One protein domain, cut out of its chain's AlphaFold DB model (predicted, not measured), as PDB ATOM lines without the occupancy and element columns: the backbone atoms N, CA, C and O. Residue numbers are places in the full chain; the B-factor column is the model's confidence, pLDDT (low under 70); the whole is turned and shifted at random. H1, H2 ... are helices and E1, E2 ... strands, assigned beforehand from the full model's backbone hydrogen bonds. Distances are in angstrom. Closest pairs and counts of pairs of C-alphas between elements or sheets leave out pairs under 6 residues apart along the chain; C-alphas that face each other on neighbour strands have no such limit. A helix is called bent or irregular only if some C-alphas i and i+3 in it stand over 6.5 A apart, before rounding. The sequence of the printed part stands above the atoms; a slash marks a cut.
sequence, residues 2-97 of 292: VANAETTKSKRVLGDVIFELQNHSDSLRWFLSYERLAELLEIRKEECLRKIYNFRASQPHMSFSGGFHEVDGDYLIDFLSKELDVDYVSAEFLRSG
ATOM      1  N   VAL A   2     166.608 174.085 184.240       44.91
ATOM      2  CA  VAL A   2     167.837 173.395 184.704       44.91
ATOM      3  C   VAL A   2     168.213 172.173 183.843       44.91
ATOM      4  O   VAL A   2     169.315 172.139 183.311       44.91
ATOM      5  N   ALA A   3     167.268 171.268 183.554       50.69
ATOM      6  CA  ALA A   3     167.523 170.092 182.704       50.69
ATOM      7  C   ALA A   3     167.969 170.437 181.262       50.69
ATOM      8  O   ALA A   3     168.764 169.718 180.659       50.69
ATOM      9  N   ASN A   4     167.504 171.568 180.709       55.47
ATOM     10  CA  ASN A   4     167.938 172.052 179.390       55.47
ATOM     11  C   ASN A   4     169.358 172.645 179.427       55.47
ATOM     12  O   ASN A   4     170.067 172.588 178.427       55.47
ATOM     13  N   ALA A   5     169.784 173.216 180.556       60.22
ATOM     14  CA  ALA A   5     171.136 173.746 180.721       60.22
ATOM     15  C   ALA A   5     172.161 172.618 180.935       60.22
ATOM     16  O   ALA A   5     173.223 172.643 180.318       60.22
ATOM     17  N   GLU A   6     171.818 171.596 181.727       60.78
ATOM     18  CA  GLU A   6     172.662 170.410 181.951       60.78
ATOM     19  C   GLU A   6     172.852 169.595 180.669       60.78
ATOM     20  O   GLU A   6     173.984 169.316 180.285       60.78
ATOM     21  N   THR A   7     171.781 169.342 179.911       65.62
ATOM     22  CA  THR A   7     171.894 168.696 178.588       65.62
ATOM     23  C   THR A   7     172.707 169.520 177.587       65.62
ATOM     24  O   THR A   7     173.380 168.952 176.729       65.62
ATOM     25  N   THR A   8     172.706 170.852 177.693       76.69
ATOM     26  CA  THR A   8     173.549 171.716 176.848       76.69
ATOM     27  C   THR A   8     175.023 171.622 177.250       76.69
ATOM     28  O   THR A   8     175.888 171.576 176.373       76.69
ATOM     29  N   LYS A   9     175.321 171.521 178.554       83.31
ATOM     30  CA  LYS A   9     176.685 171.304 179.051       83.31
ATOM     31  C   LYS A   9     177.216 169.927 178.641       83.31
ATOM     32  O   LYS A   9     178.292 169.869 178.056       83.31
ATOM     33  N   SER A  10     176.454 168.852 178.852       85.56
ATOM     34  CA  SER A  10     176.856 167.491 178.463       85.56
ATOM     35  C   SER A  10     177.108 167.370 176.958       85.56
ATOM     36  O   SER A  10     178.085 166.752 176.544       85.56
ATOM     37  N   LYS A  11     176.285 168.019 176.117       86.44
ATOM     38  CA  LYS A  11     176.525 168.097 174.663       86.44
ATOM     39  C   LYS A  11     177.818 168.816 174.313       86.44
ATOM     40  O   LYS A  11     178.537 168.351 173.436       86.44
ATOM     41  N   ARG A  12     178.096 169.943 174.972       89.56
ATOM     42  CA  ARG A  12     179.323 170.710 174.741       89.56
ATOM     43  C   ARG A  12     180.555 169.895 175.125       89.56
ATOM     44  O   ARG A  12     181.427 169.725 174.290       89.56
ATOM     45  N   VAL A  13     180.569 169.327 176.331       90.69
ATOM     46  CA  VAL A  13     181.681 168.504 176.829       90.69
ATOM     47  C   VAL A  13     181.925 167.298 175.921       90.69
ATOM     48  O   VAL A  13     183.060 167.032 175.541       90.69
ATOM     49  N   LEU A  14     180.864 166.596 175.508       91.94
ATOM     50  CA  LEU A  14     180.987 165.496 174.552       91.94
ATOM     51  C   LEU A  14     181.558 165.967 173.206       91.94
ATOM     52  O   LEU A  14     182.412 165.292 172.639       91.94
ATOM     53  N   GLY A  15     181.098 167.115 172.703       90.25
ATOM     54  CA  GLY A  15     181.625 167.730 171.487       90.25
ATOM     55  C   GLY A  15     183.110 168.069 171.600       90.25
ATOM     56  O   GLY A  15     183.860 167.774 170.675       90.25
ATOM     57  N   ASP A  16     183.539 168.606 172.743       91.94
ATOM     58  CA  ASP A  16     184.936 168.948 173.017       91.94
ATOM     59  C   ASP A  16     185.812 167.682 173.091       91.94
ATOM     60  O   ASP A  16     186.899 167.652 172.517       91.94
ATOM     61  N   VAL A  17     185.322 166.598 173.709       92.25
ATOM     62  CA  VAL A  17     186.009 165.291 173.721       92.25
ATOM     63  C   VAL A  17     186.139 164.710 172.315       92.25
ATOM     64  O   VAL A  17     187.222 164.289 171.918       92.25
ATOM     65  N   ILE A  18     185.050 164.700 171.547       91.44
ATOM     66  CA  ILE A  18     185.036 164.225 170.159       91.44
ATOM     67  C   ILE A  18     186.015 165.040 169.307       91.44
ATOM     68  O   ILE A  18     186.793 164.466 168.550       91.44
ATOM     69  N   PHE A  19     186.019 166.364 169.459       90.62
ATOM     70  CA  PHE A  19     186.927 167.253 168.739       90.62
ATOM     71  C   PHE A  19     188.395 167.009 169.112       90.62
ATOM     72  O   PHE A  19     189.261 166.974 168.239       90.62
ATOM     73  N   GLU A  20     188.687 166.789 170.394       90.19
ATOM     74  CA  GLU A  20     190.037 166.458 170.850       90.19
ATOM     75  C   GLU A  20     190.539 165.155 170.219       90.19
ATOM     76  O   GLU A  20     191.661 165.108 169.708       90.19
ATOM     77  N   LEU A  21     189.698 164.115 170.220       89.94
ATOM     78  CA  LEU A  21     190.012 162.828 169.606       89.94
ATOM     79  C   LEU A  21     190.241 162.967 168.098       89.94
ATOM     80  O   LEU A  21     191.182 162.386 167.576       89.94
ATOM     81  N   GLN A  22     189.428 163.777 167.420       87.44
ATOM     82  CA  GLN A  22     189.551 164.071 165.991       87.44
ATOM     83  C   GLN A  22     190.867 164.753 165.623       87.44
ATOM     84  O   GLN A  22     191.498 164.391 164.634       87.44
ATOM     85  N   ASN A  23     191.312 165.721 166.425       85.56
ATOM     86  CA  ASN A  23     192.558 166.442 166.155       85.56
ATOM     87  C   ASN A  23     193.806 165.571 166.322       85.56
ATOM     88  O   ASN A  23     194.838 165.857 165.720       85.56
ATOM     89  N   HIS A  24     193.712 164.524 167.140       81.88
ATOM     90  CA  HIS A  24     194.815 163.608 167.420       81.88
ATOM     91  C   HIS A  24     194.637 162.240 166.758       81.88
ATOM     92  O   HIS A  24     195.469 161.356 166.965       81.88
ATOM     93  N   SER A  25     193.568 162.046 165.978       80.44
ATOM     94  CA  SER A  25     193.330 160.793 165.276       80.44
ATOM     95  C   SER A  25     194.133 160.744 163.985       80.44
ATOM     96  O   SER A  25     193.945 161.581 163.103       80.44
ATOM     97  N   ASP A  26     194.961 159.715 163.846       75.94
ATOM     98  CA  ASP A  26     195.498 159.293 162.555       75.94
ATOM     99  C   ASP A  26     194.895 157.932 162.214       75.94
ATOM    100  O   ASP A  26     195.131 156.943 162.909       75.94
ATOM    101  N   SER A  27     194.083 157.885 161.155       72.38
ATOM    102  CA  SER A  27     193.480 156.640 160.667       72.38
ATOM    103  C   SER A  27     192.759 155.862 161.778       72.38
ATOM    104  O   SER A  27     192.961 154.657 161.939       72.38
ATOM    105  N   LEU A  28     191.948 156.569 162.580       79.88
ATOM    106  CA  LEU A  28     191.217 156.033 163.740       79.88
ATOM    107  C   LEU A  28     192.055 155.535 164.921       79.88
ATOM    108  O   LEU A  28     191.502 155.000 165.881       79.88
ATOM    109  N   ARG A  29     193.365 155.767 164.905       84.38
ATOM    110  CA  ARG A  29     194.223 155.573 166.074       84.38
ATOM    111  C   ARG A  29     194.261 156.870 166.855       84.38
ATOM    112  O   ARG A  29     194.702 157.891 166.334       84.38
ATOM    113  N   TRP A  30     193.793 156.827 168.092       89.12
ATOM    114  CA  TRP A  30     193.757 157.982 168.976       89.12
ATOM    115  C   TRP A  30     194.084 157.559 170.402       89.12
ATOM    116  O   TRP A  30     193.936 156.401 170.794       89.12
ATOM    117  N   PHE A  31     194.541 158.525 171.189       90.69
ATOM    118  CA  PHE A  31     194.817 158.342 172.604       90.69
ATOM    119  C   PHE A  31     194.310 159.550 173.378       90.69
ATOM    120  O   PHE A  31     194.632 160.688 173.039       90.69
ATOM    121  N   LEU A  32     193.550 159.297 174.440       91.31
ATOM    122  CA  LEU A  32     193.059 160.329 175.341       91.31
ATOM    123  C   LEU A  32     193.596 160.085 176.744       91.31
ATOM    124  O   LEU A  32     193.153 159.169 177.438       91.31
ATOM    125  N   SER A  33     194.541 160.917 177.177       92.00
ATOM    126  CA  SER A  33     195.094 160.822 178.527       92.00
ATOM    127  C   SER A  33     194.040 161.163 179.584       92.00
ATOM    128  O   SER A  33     193.144 161.982 179.364       92.00
ATOM    129  N   TYR A  34     194.163 160.575 180.776       90.69
ATOM    130  CA  TYR A  34     193.250 160.890 181.883       90.69
ATOM    131  C   TYR A  34     193.355 162.346 182.348       90.69
ATOM    132  O   TYR A  34     192.376 162.909 182.834       90.69
ATOM    133  N   GLU A  35     194.532 162.960 182.194       89.94
ATOM    134  CA  GLU A  35     194.740 164.386 182.463       89.94
ATOM    135  C   GLU A  35     193.902 165.238 181.516       89.94
ATOM    136  O   GLU A  35     193.115 166.066 181.971       89.94
ATOM    137  N   ARG A  36     193.993 164.964 180.211       92.12
ATOM    138  CA  ARG A  36     193.243 165.702 179.199       92.12
ATOM    139  C   ARG A  36     191.740 165.486 179.335       92.12
ATOM    140  O   ARG A  36     190.969 166.433 179.240       92.12
ATOM    141  N   LEU A  37     191.316 164.259 179.635       92.56
ATOM    142  CA  LEU A  37     189.916 163.960 179.925       92.56
ATOM    143  C   LEU A  37     189.403 164.743 181.146       92.56
ATOM    144  O   LEU A  37     188.289 165.253 181.107       92.56
ATOM    145  N   ALA A  38     190.202 164.876 182.211       91.25
ATOM    146  CA  ALA A  38     189.821 165.669 183.383       91.25
ATOM    147  C   ALA A  38     189.632 167.157 183.040       91.25
ATOM    148  O   ALA A  38     188.668 167.766 183.502       91.25
ATOM    149  N   GLU A  39     190.514 167.714 182.200       91.81
ATOM    150  CA  GLU A  39     190.396 169.088 181.698       91.81
ATOM    151  C   GLU A  39     189.105 169.290 180.896       91.81
ATOM    152  O   GLU A  39     188.372 170.244 181.151       91.81
ATOM    153  N   LEU A  40     188.796 168.373 179.973       92.25
ATOM    154  CA  LEU A  40     187.600 168.438 179.125       92.25
ATOM    155  C   LEU A  40     186.302 168.283 179.926       92.25
ATOM    156  O   LEU A  40     185.298 168.919 179.618       92.25
ATOM    157  N   LEU A  41     186.323 167.463 180.979       89.69
ATOM    158  CA  LEU A  41     185.204 167.302 181.911       89.69
ATOM    159  C   LEU A  41     185.075 168.473 182.908       89.69
ATOM    160  O   LEU A  41     184.110 168.504 183.672       89.69
ATOM    161  N   GLU A  42     186.019 169.421 182.916       89.62
ATOM    162  CA  GLU A  42     186.101 170.541 183.864       89.62
ATOM    163  C   GLU A  42     186.145 170.092 185.344       89.62
ATOM    164  O   GLU A  42     185.601 170.757 186.230       89.62
ATOM    165  N   ILE A  43     186.791 168.956 185.630       91.19
ATOM    166  CA  ILE A  43     186.926 168.398 186.986       91.19
ATOM    167  C   ILE A  43     188.388 168.304 187.418       91.19
ATOM    168  O   ILE A  43     189.317 168.328 186.614       91.19
ATOM    169  N   ARG A  44     188.611 168.160 188.728       88.62
ATOM    170  CA  ARG A  44     189.963 167.938 189.254       88.62
ATOM    171  C   ARG A  44     190.494 166.580 188.802       88.62
ATOM    172  O   ARG A  44     189.760 165.590 188.780       88.62
ATOM    173  N   LYS A  45     191.796 166.514 188.520       88.44
ATOM    174  CA  LYS A  45     192.477 165.291 188.074       88.44
ATOM    175  C   LYS A  45     192.261 164.122 189.038       88.44
ATOM    176  O   LYS A  45     191.969 163.013 188.599       88.44
ATOM    177  N   GLU A  46     192.351 164.358 190.345       89.00
ATOM    178  CA  GLU A  46     192.161 163.319 191.365       89.00
ATOM    179  C   GLU A  46     190.730 162.769 191.358       89.00
ATOM    180  O   GLU A  46     190.510 161.574 191.559       89.00
ATOM    181  N   GLU A  47     189.752 163.637 191.101       89.00
ATOM    182  CA  GLU A  47     188.349 163.249 191.011       89.00
ATOM    183  C   GLU A  47     188.076 162.419 189.754       89.00
ATOM    184  O   GLU A  47     187.418 161.382 189.852       89.00
ATOM    185  N   CYS A  48     188.631 162.827 188.608       88.81
ATOM    186  CA  CYS A  48     188.559 162.074 187.356       88.81
ATOM    187  C   CYS A  48     189.149 160.668 187.522       88.81
ATOM    188  O   CYS A  48     188.489 159.670 187.231       88.81
ATOM    189  N   LEU A  49     190.353 160.572 188.095       87.31
ATOM    190  CA  LEU A  49     190.991 159.286 188.371       87.31
ATOM    191  C   LEU A  49     190.123 158.422 189.286       87.31
ATOM    192  O   LEU A  49     189.890 157.257 188.976       87.31
ATOM    193  N   ARG A  50     189.585 158.979 190.380       89.00
ATOM    194  CA  ARG A  50     188.686 158.245 191.286       89.00
ATOM    195  C   ARG A  50     187.460 157.692 190.554       89.00
ATOM    196  O   ARG A  50     187.093 156.541 190.783       89.00
ATOM    197  N   LYS A  51     186.843 158.483 189.672       89.50
ATOM    198  CA  LYS A  51     185.703 158.058 188.846       89.50
ATOM    199  C   LYS A  51     186.083 156.909 187.908       89.50
ATOM    200  O   LYS A  51     185.383 155.900 187.880       89.50
ATOM    201  N   ILE A  52     187.238 156.990 187.244       87.81
ATOM    202  CA  ILE A  52     187.765 155.920 186.380       87.81
ATOM    203  C   ILE A  52     188.048 154.639 187.182       87.81
ATOM    204  O   ILE A  52     187.653 153.550 186.767       87.81
ATOM    205  N   TYR A  53     188.681 154.743 188.356       85.25
ATOM    206  CA  TYR A  53     188.934 153.590 189.231       85.25
ATOM    207  C   TYR A  53     187.631 152.917 189.683       85.25
ATOM    208  O   TYR A  53     187.533 151.689 189.654       85.25
ATOM    209  N   ASN A  54     186.619 153.705 190.053       86.62
ATOM    210  CA  ASN A  54     185.302 153.188 190.425       86.62
ATOM    211  C   ASN A  54     184.594 152.529 189.235       86.62
ATOM    212  O   ASN A  54     184.025 151.448 189.378       86.62
ATOM    213  N   PHE A  55     184.663 153.138 188.049       86.00
ATOM    214  CA  PHE A  55     184.118 152.566 186.821       86.00
ATOM    215  C   PHE A  55     184.784 151.223 186.490       86.00
ATOM    216  O   PHE A  55     184.099 150.239 186.207       86.00
ATOM    217  N   ARG A  56     186.108 151.130 186.636       81.50
ATOM    218  CA  ARG A  56     186.862 149.888 186.438       81.50
ATOM    219  C   ARG A  56     186.496 148.790 187.428       81.50
ATOM    220  O   ARG A  56     186.530 147.623 187.056       81.50
ATOM    221  N   ALA A  57     186.116 149.115 188.663       78.12
ATOM    222  CA  ALA A  57     185.633 148.095 189.597       78.12
ATOM    223  C   ALA A  57     184.425 147.318 189.028       78.12
ATOM    224  O   ALA A  57     184.207 146.168 189.398       78.12
ATOM    225  N   SER A  58     183.694 147.919 188.079       77.12
ATOM    226  CA  SER A  58     182.624 147.269 187.315       77.12
ATOM    227  C   SER A  58     183.057 146.652 185.971       77.12
ATOM    228  O   SER A  58     182.228 146.030 185.316       77.12
ATOM    229  N   GLN A  59     184.328 146.786 185.558       75.69
ATOM    230  CA  GLN A  59     184.857 146.376 184.246       75.69
ATOM    231  C   GLN A  59     186.216 145.635 184.361       75.69
ATOM    232  O   GLN A  59     187.277 146.265 184.379       75.69
ATOM    233  N   PRO A  60     186.226 144.287 184.407       62.53
ATOM    234  CA  PRO A  60     187.415 143.491 184.743       62.53
ATOM    235  C   PRO A  60     188.527 143.462 183.678       62.53
ATOM    236  O   PRO A  60     189.643 143.049 183.989       62.53
ATOM    237  N   HIS A  61     188.259 143.896 182.443       67.19
ATOM    238  CA  HIS A  61     189.204 143.783 181.320       67.19
ATOM    239  C   HIS A  61     189.912 145.092 180.939       67.19
ATOM    240  O   HIS A  61     190.794 145.070 180.085       67.19
ATOM    241  N   MET A  62     189.592 146.217 181.587       69.50
ATOM    242  CA  MET A  62     190.211 147.506 181.271       69.50
ATOM    243  C   MET A  62     191.660 147.570 181.791       69.50
ATOM    244  O   MET A  62     191.926 147.323 182.982       69.50
ATOM    245  N   SER A  63     192.602 147.907 180.905       64.44
ATOM    246  CA  SER A  63     194.028 148.048 181.226       64.44
ATOM    247  C   SER A  63     194.372 149.474 181.689       64.44
ATOM    248  O   SER A  63     193.686 150.429 181.342       64.44
ATOM    249  N   PHE A  64     195.405 149.632 182.529       62.91
ATOM    250  CA  PHE A  64     195.906 150.956 182.925       62.91
ATOM    251  C   PHE A  64     197.075 151.343 182.025       62.91
ATOM    252  O   PHE A  64     198.198 150.901 182.260       62.91
ATOM    253  N   SER A  65     196.822 152.195 181.036       74.25
ATOM    254  CA  SER A  65     197.860 152.785 180.180       74.25
ATOM    255  C   SER A  65     197.988 154.307 180.342       74.25
ATOM    256  O   SER A  65     198.675 154.962 179.566       74.25
ATOM    257  N   GLY A  66     197.356 154.894 181.368       81.25
ATOM    258  CA  GLY A  66     197.367 156.348 181.600       81.25
ATOM    259  C   GLY A  66     196.374 157.139 180.735       81.25
ATOM    260  O   GLY A  66     196.348 158.370 180.805       81.25
ATOM    261  N   GLY A  67     195.539 156.448 179.959       87.38
ATOM    262  CA  GLY A  67     194.503 157.021 179.108       87.38
ATOM    263  C   GLY A  67     193.631 155.943 178.468       87.38
ATOM    264  O   GLY A  67     193.761 154.767 178.800       87.38
ATOM    265  N   PHE A  68     192.761 156.360 177.552       89.50
ATOM    266  CA  PHE A  68     191.978 155.485 176.681       89.50
ATOM    267  C   PHE A  68     192.615 155.425 175.294       89.50
ATOM    268  O   PHE A  68     192.952 156.470 174.732       89.50
ATOM    269  N   HIS A  69     192.748 154.219 174.748       89.88
ATOM    270  CA  HIS A  69     193.119 153.984 173.351       89.88
ATOM    271  C   HIS A  69     191.889 153.659 172.501       89.88
ATOM    272  O   HIS A  69     190.804 153.412 173.029       89.88
ATOM    273  N   GLU A  70     192.070 153.567 171.185       85.94
ATOM    274  CA  GLU A  70     191.016 153.179 170.249       85.94
ATOM    275  C   GLU A  70     190.392 151.819 170.590       85.94
ATOM    276  O   GLU A  70     189.185 151.633 170.448       85.94
ATOM    277  N   VAL A  71     191.189 150.884 171.117       86.12
ATOM    278  CA  VAL A  71     190.718 149.564 171.573       86.12
ATOM    279  C   VAL A  71     189.830 149.637 172.815       86.12
ATOM    280  O   VAL A  71     189.034 148.731 173.052       86.12
ATOM    281  N   ASP A  72     189.936 150.718 173.589       88.25
ATOM    282  CA  ASP A  72     189.135 150.977 174.784       88.25
ATOM    283  C   ASP A  72     187.895 151.836 174.469       88.25
ATOM    284  O   ASP A  72     187.232 152.317 175.390       88.25
ATOM    285  N   GLY A  73     187.570 152.060 173.189       88.56
ATOM    286  CA  GLY A  73     186.498 152.967 172.771       88.56
ATOM    287  C   GLY A  73     185.134 152.649 173.384       88.56
ATOM    288  O   GLY A  73     184.449 153.569 173.833       88.56
ATOM    289  N   ASP A  74     184.772 151.368 173.512       90.38
ATOM    290  CA  ASP A  74     183.540 150.959 174.203       90.38
ATOM    291  C   ASP A  74     183.558 151.376 175.690       90.38
ATOM    292  O   ASP A  74     182.566 151.893 176.205       90.38
ATOM    293  N   TYR A  75     184.703 151.253 176.374       90.38
ATOM    294  CA  TYR A  75     184.844 151.687 177.769       90.38
ATOM    295  C   TYR A  75     184.785 153.206 177.919       90.38
ATOM    296  O   TYR A  75     184.197 153.692 178.885       90.38
ATOM    297  N   LEU A  76     185.373 153.956 176.984       91.50
ATOM    298  CA  LEU A  76     185.291 155.415 176.983       91.50
ATOM    299  C   LEU A  76     183.845 155.880 176.781       91.50
ATOM    300  O   LEU A  76     183.379 156.764 177.499       91.50
ATOM    301  N   ILE A  77     183.119 155.260 175.848       92.50
ATOM    302  CA  ILE A  77     181.705 155.551 175.593       92.50
ATOM    303  C   ILE A  77     180.866 155.274 176.841       92.50
ATOM    304  O   ILE A  77     180.092 156.139 177.256       92.50
ATOM    305  N   ASP A  78     181.035 154.111 177.468       91.44
ATOM    306  CA  ASP A  78     180.302 153.741 178.681       91.44
ATOM    307  C   ASP A  78     180.630 154.670 179.859       91.44
ATOM    308  O   ASP A  78     179.744 155.040 180.635       91.44
ATOM    309  N   PHE A  79     181.901 155.058 180.004       91.50
ATOM    310  CA  PHE A  79     182.339 155.999 181.030       91.50
ATOM    311  C   PHE A  79     181.697 157.374 180.829       91.50
ATOM    312  O   PHE A  79     181.066 157.897 181.746       91.50
ATOM    313  N   LEU A  80     181.789 157.935 179.620       92.56
ATOM    314  CA  LEU A  80     181.198 159.233 179.289       92.56
ATOM    315  C   LEU A  80     179.673 159.214 179.403       92.56
ATOM    316  O   LEU A  80     179.100 160.189 179.877       92.56
ATOM    317  N   SER A  81     179.017 158.114 179.028       91.69
ATOM    318  CA  SER A  81     177.559 157.981 179.153       91.69
ATOM    319  C   SER A  81     177.120 158.070 180.617       91.69
ATOM    320  O   SER A  81     176.158 158.770 180.924       91.69
ATOM    321  N   LYS A  82     177.864 157.428 181.532       90.44
ATOM    322  CA  LYS A  82     177.603 157.497 182.979       90.44
ATOM    323  C   LYS A  82     177.937 158.860 183.578       90.44
ATOM    324  O   LYS A  82     177.189 159.350 184.412       90.44
ATOM    325  N   GLU A  83     179.062 159.456 183.190       89.56
ATOM    326  CA  GLU A  83     179.514 160.722 183.778       89.56
ATOM    327  C   GLU A  83     178.738 161.940 183.278       89.56
ATOM    328  O   GLU A  83     178.585 162.915 184.011       89.56
ATOM    329  N   LEU A  84     178.247 161.894 182.040       88.50
ATOM    330  CA  LEU A  84     177.459 162.969 181.439       88.50
ATOM    331  C   LEU A  84     175.945 162.754 181.570       88.50
ATOM    332  O   LEU A  84     175.201 163.663 181.195       88.50
ATOM    333  N   ASP A  85     175.519 161.592 182.081       89.06
ATOM    334  CA  ASP A  85     174.124 161.143 182.220       89.06
ATOM    335  C   ASP A  85     173.341 161.223 180.893       89.06
ATOM    336  O   ASP A  85     172.272 161.830 180.792       89.06
ATOM    337  N   VAL A  86     173.928 160.672 179.819       89.25
ATOM    338  CA  VAL A  86     173.353 160.706 178.460       89.25
ATOM    339  C   VAL A  86     173.567 159.402 177.689       89.25
ATOM    340  O   VAL A  86     174.672 158.873 177.623       89.25
ATOM    341  N   ASP A  87     172.525 158.942 176.993       87.88
ATOM    342  CA  ASP A  87     172.532 157.647 176.285       87.88
ATOM    343  C   ASP A  87     173.015 157.720 174.822       87.88
ATOM    344  O   ASP A  87     173.191 156.701 174.154       87.88
ATOM    345  N   TYR A  88     173.205 158.922 174.270       90.12
ATOM    346  CA  TYR A  88     173.502 159.110 172.841       90.12
ATOM    347  C   TYR A  88     175.004 159.174 172.509       90.12
ATOM    348  O   TYR A  88     175.351 159.385 171.346       90.12
ATOM    349  N   VAL A  89     175.898 158.968 173.487       91.88
ATOM    350  CA  VAL A  89     177.363 159.040 173.297       91.88
ATOM    351  C   VAL A  89     177.825 158.116 172.173       91.88
ATOM    352  O   VAL A  89     178.518 158.556 171.259       91.88
ATOM    353  N   SER A  90     177.374 156.858 172.182       91.31
ATOM    354  CA  SER A  90     177.740 155.868 171.160       91.31
ATOM    355  C   SER A  90     177.363 156.320 169.741       91.31
ATOM    356  O   SER A  90     178.150 156.182 168.804       91.31
ATOM    357  N   ALA A  91     176.178 156.916 169.579       91.12
ATOM    358  CA  ALA A  91     175.712 157.397 168.283       91.12
ATOM    359  C   ALA A  91     176.534 158.591 167.778       91.12
ATOM    360  O   ALA A  91     176.789 158.690 166.579       91.12
ATOM    361  N   GLU A  92     176.962 159.480 168.674       92.12
ATOM    362  CA  GLU A  92     177.794 160.629 168.315       92.12
ATOM    363  C   GLU A  92     179.229 160.213 167.973       92.12
ATOM    364  O   GLU A  92     179.763 160.716 166.990       92.12
ATOM    365  N   PHE A  93     179.809 159.236 168.678       92.69
ATOM    366  CA  PHE A  93     181.108 158.639 168.323       92.69
ATOM    367  C   PHE A  93     181.092 157.957 166.944       92.69
ATOM    368  O   PHE A  93     182.047 158.075 166.172       92.69
ATOM    369  N   LEU A  94     179.992 157.276 166.608       92.12
ATOM    370  CA  LEU A  94     179.817 156.672 165.287       92.12
ATOM    371  C   LEU A  94     179.683 157.742 164.195       92.12
ATOM    372  O   LEU A  94     180.356 157.672 163.171       92.12
ATOM    373  N   ARG A  95     178.819 158.744 164.402       92.12
ATOM    374  CA  ARG A  95     178.592 159.835 163.433       92.12
ATOM    375  C   ARG A  95     179.830 160.690 163.214       92.12
ATOM    376  O   ARG A  95     180.051 161.178 162.109       92.12
ATOM    377  N   SER A  96     180.627 160.889 164.255       89.19
ATOM    378  CA  SER A  96     181.876 161.633 164.169       89.19
ATOM    379  C   SER A  96     182.990 160.856 163.466       89.19
ATOM    380  O   SER A  96     183.994 161.468 163.108       89.19
ATOM    381  N   GLY A  97     182.800 159.549 163.237       88.00
ATOM    382  CA  GLY A  97     183.761 158.693 162.549       88.00
ATOM    383  C   GLY A  97     185.000 158.371 163.385       88.00
ATOM    384  O   GLY A  97     186.044 158.108 162.803       88.00
TER     385      GLY A  97
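This is residues 2 to 97 of the 292 residues of the protein "DnaJ domain protein" of Leptospira kobayashii (UniProt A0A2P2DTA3). A small cluster of crossed helices has H4 near its middle, with the long H1 running beside it the opposite way and H3 crossing it. H2 bridges H1 and H3, H5 folds back from the end of H4, and a tiny two-strand ladder, E1 and E2, lies near the start of H4. The printed part has 96 residues with five named helices and two named strands, which follow each other along the chain as H1, E1, H2, H3, E2, H4, H5; the sheet, of order E1 - E2, is antiparallel, and the class is mostly helix, with helices holding 65 and strands 6 of the 71 residues in named elements. It is compact, with a radius of gyration of the C-alphas of 12.8 A and spans of 36 by 31 by 21 A.

H1, residues 2 to 24, begins at C-alpha 2 (167.837, 173.395, 184.704) and is 33.5 A long. E1 is residues 31 to 33, H2 34 to 40, H3 45 to 57 with 18.6 A, and E2 67 to 69. H4, residues 70 to 84, 20.1 A, is irregular: C-alphas 71 and 74 are 7.8 A apart. H5, residues 89 to 95, ends at C-alpha 95 (178.592, 159.835, 163.433).

H1 touches H2 with residues 13 to 17 alone, at a steep tilt of 52 degrees; the closest C-alphas, Val 13 and Leu 40, are 6.3 A apart. H1 and H4 are close but not clearly touching, at a shallow tilt of 17 degrees, opposite ways; C-alphas of Ser 10 and Leu 84 are closest, 5.4 A. N 32 and O 68 of E1 and E2 are within hydrogen-bond range at 2.9 A. H2 touches H3, closest at C-alphas of Ala 38 and Lys 45, 5.4 A. H4 touches H5 with residues 77 to 81 alone, closest at C-alphas of Ser 81 and Val 89, 6.0 A. Every O i to N i+4 pair is within hydrogen-bond range in H1, H2, H3 and H5, and 9 of 11 in H4. H1 and H3 are apart.

The C-alphas of Val 2 and Ser 27, the two farthest apart, are 38.9 A apart. The printed part has no cut, and no link is long. Mean pLDDT of the printed part is 84.8; residues 2 to 7 and 60 to 64 are under 70.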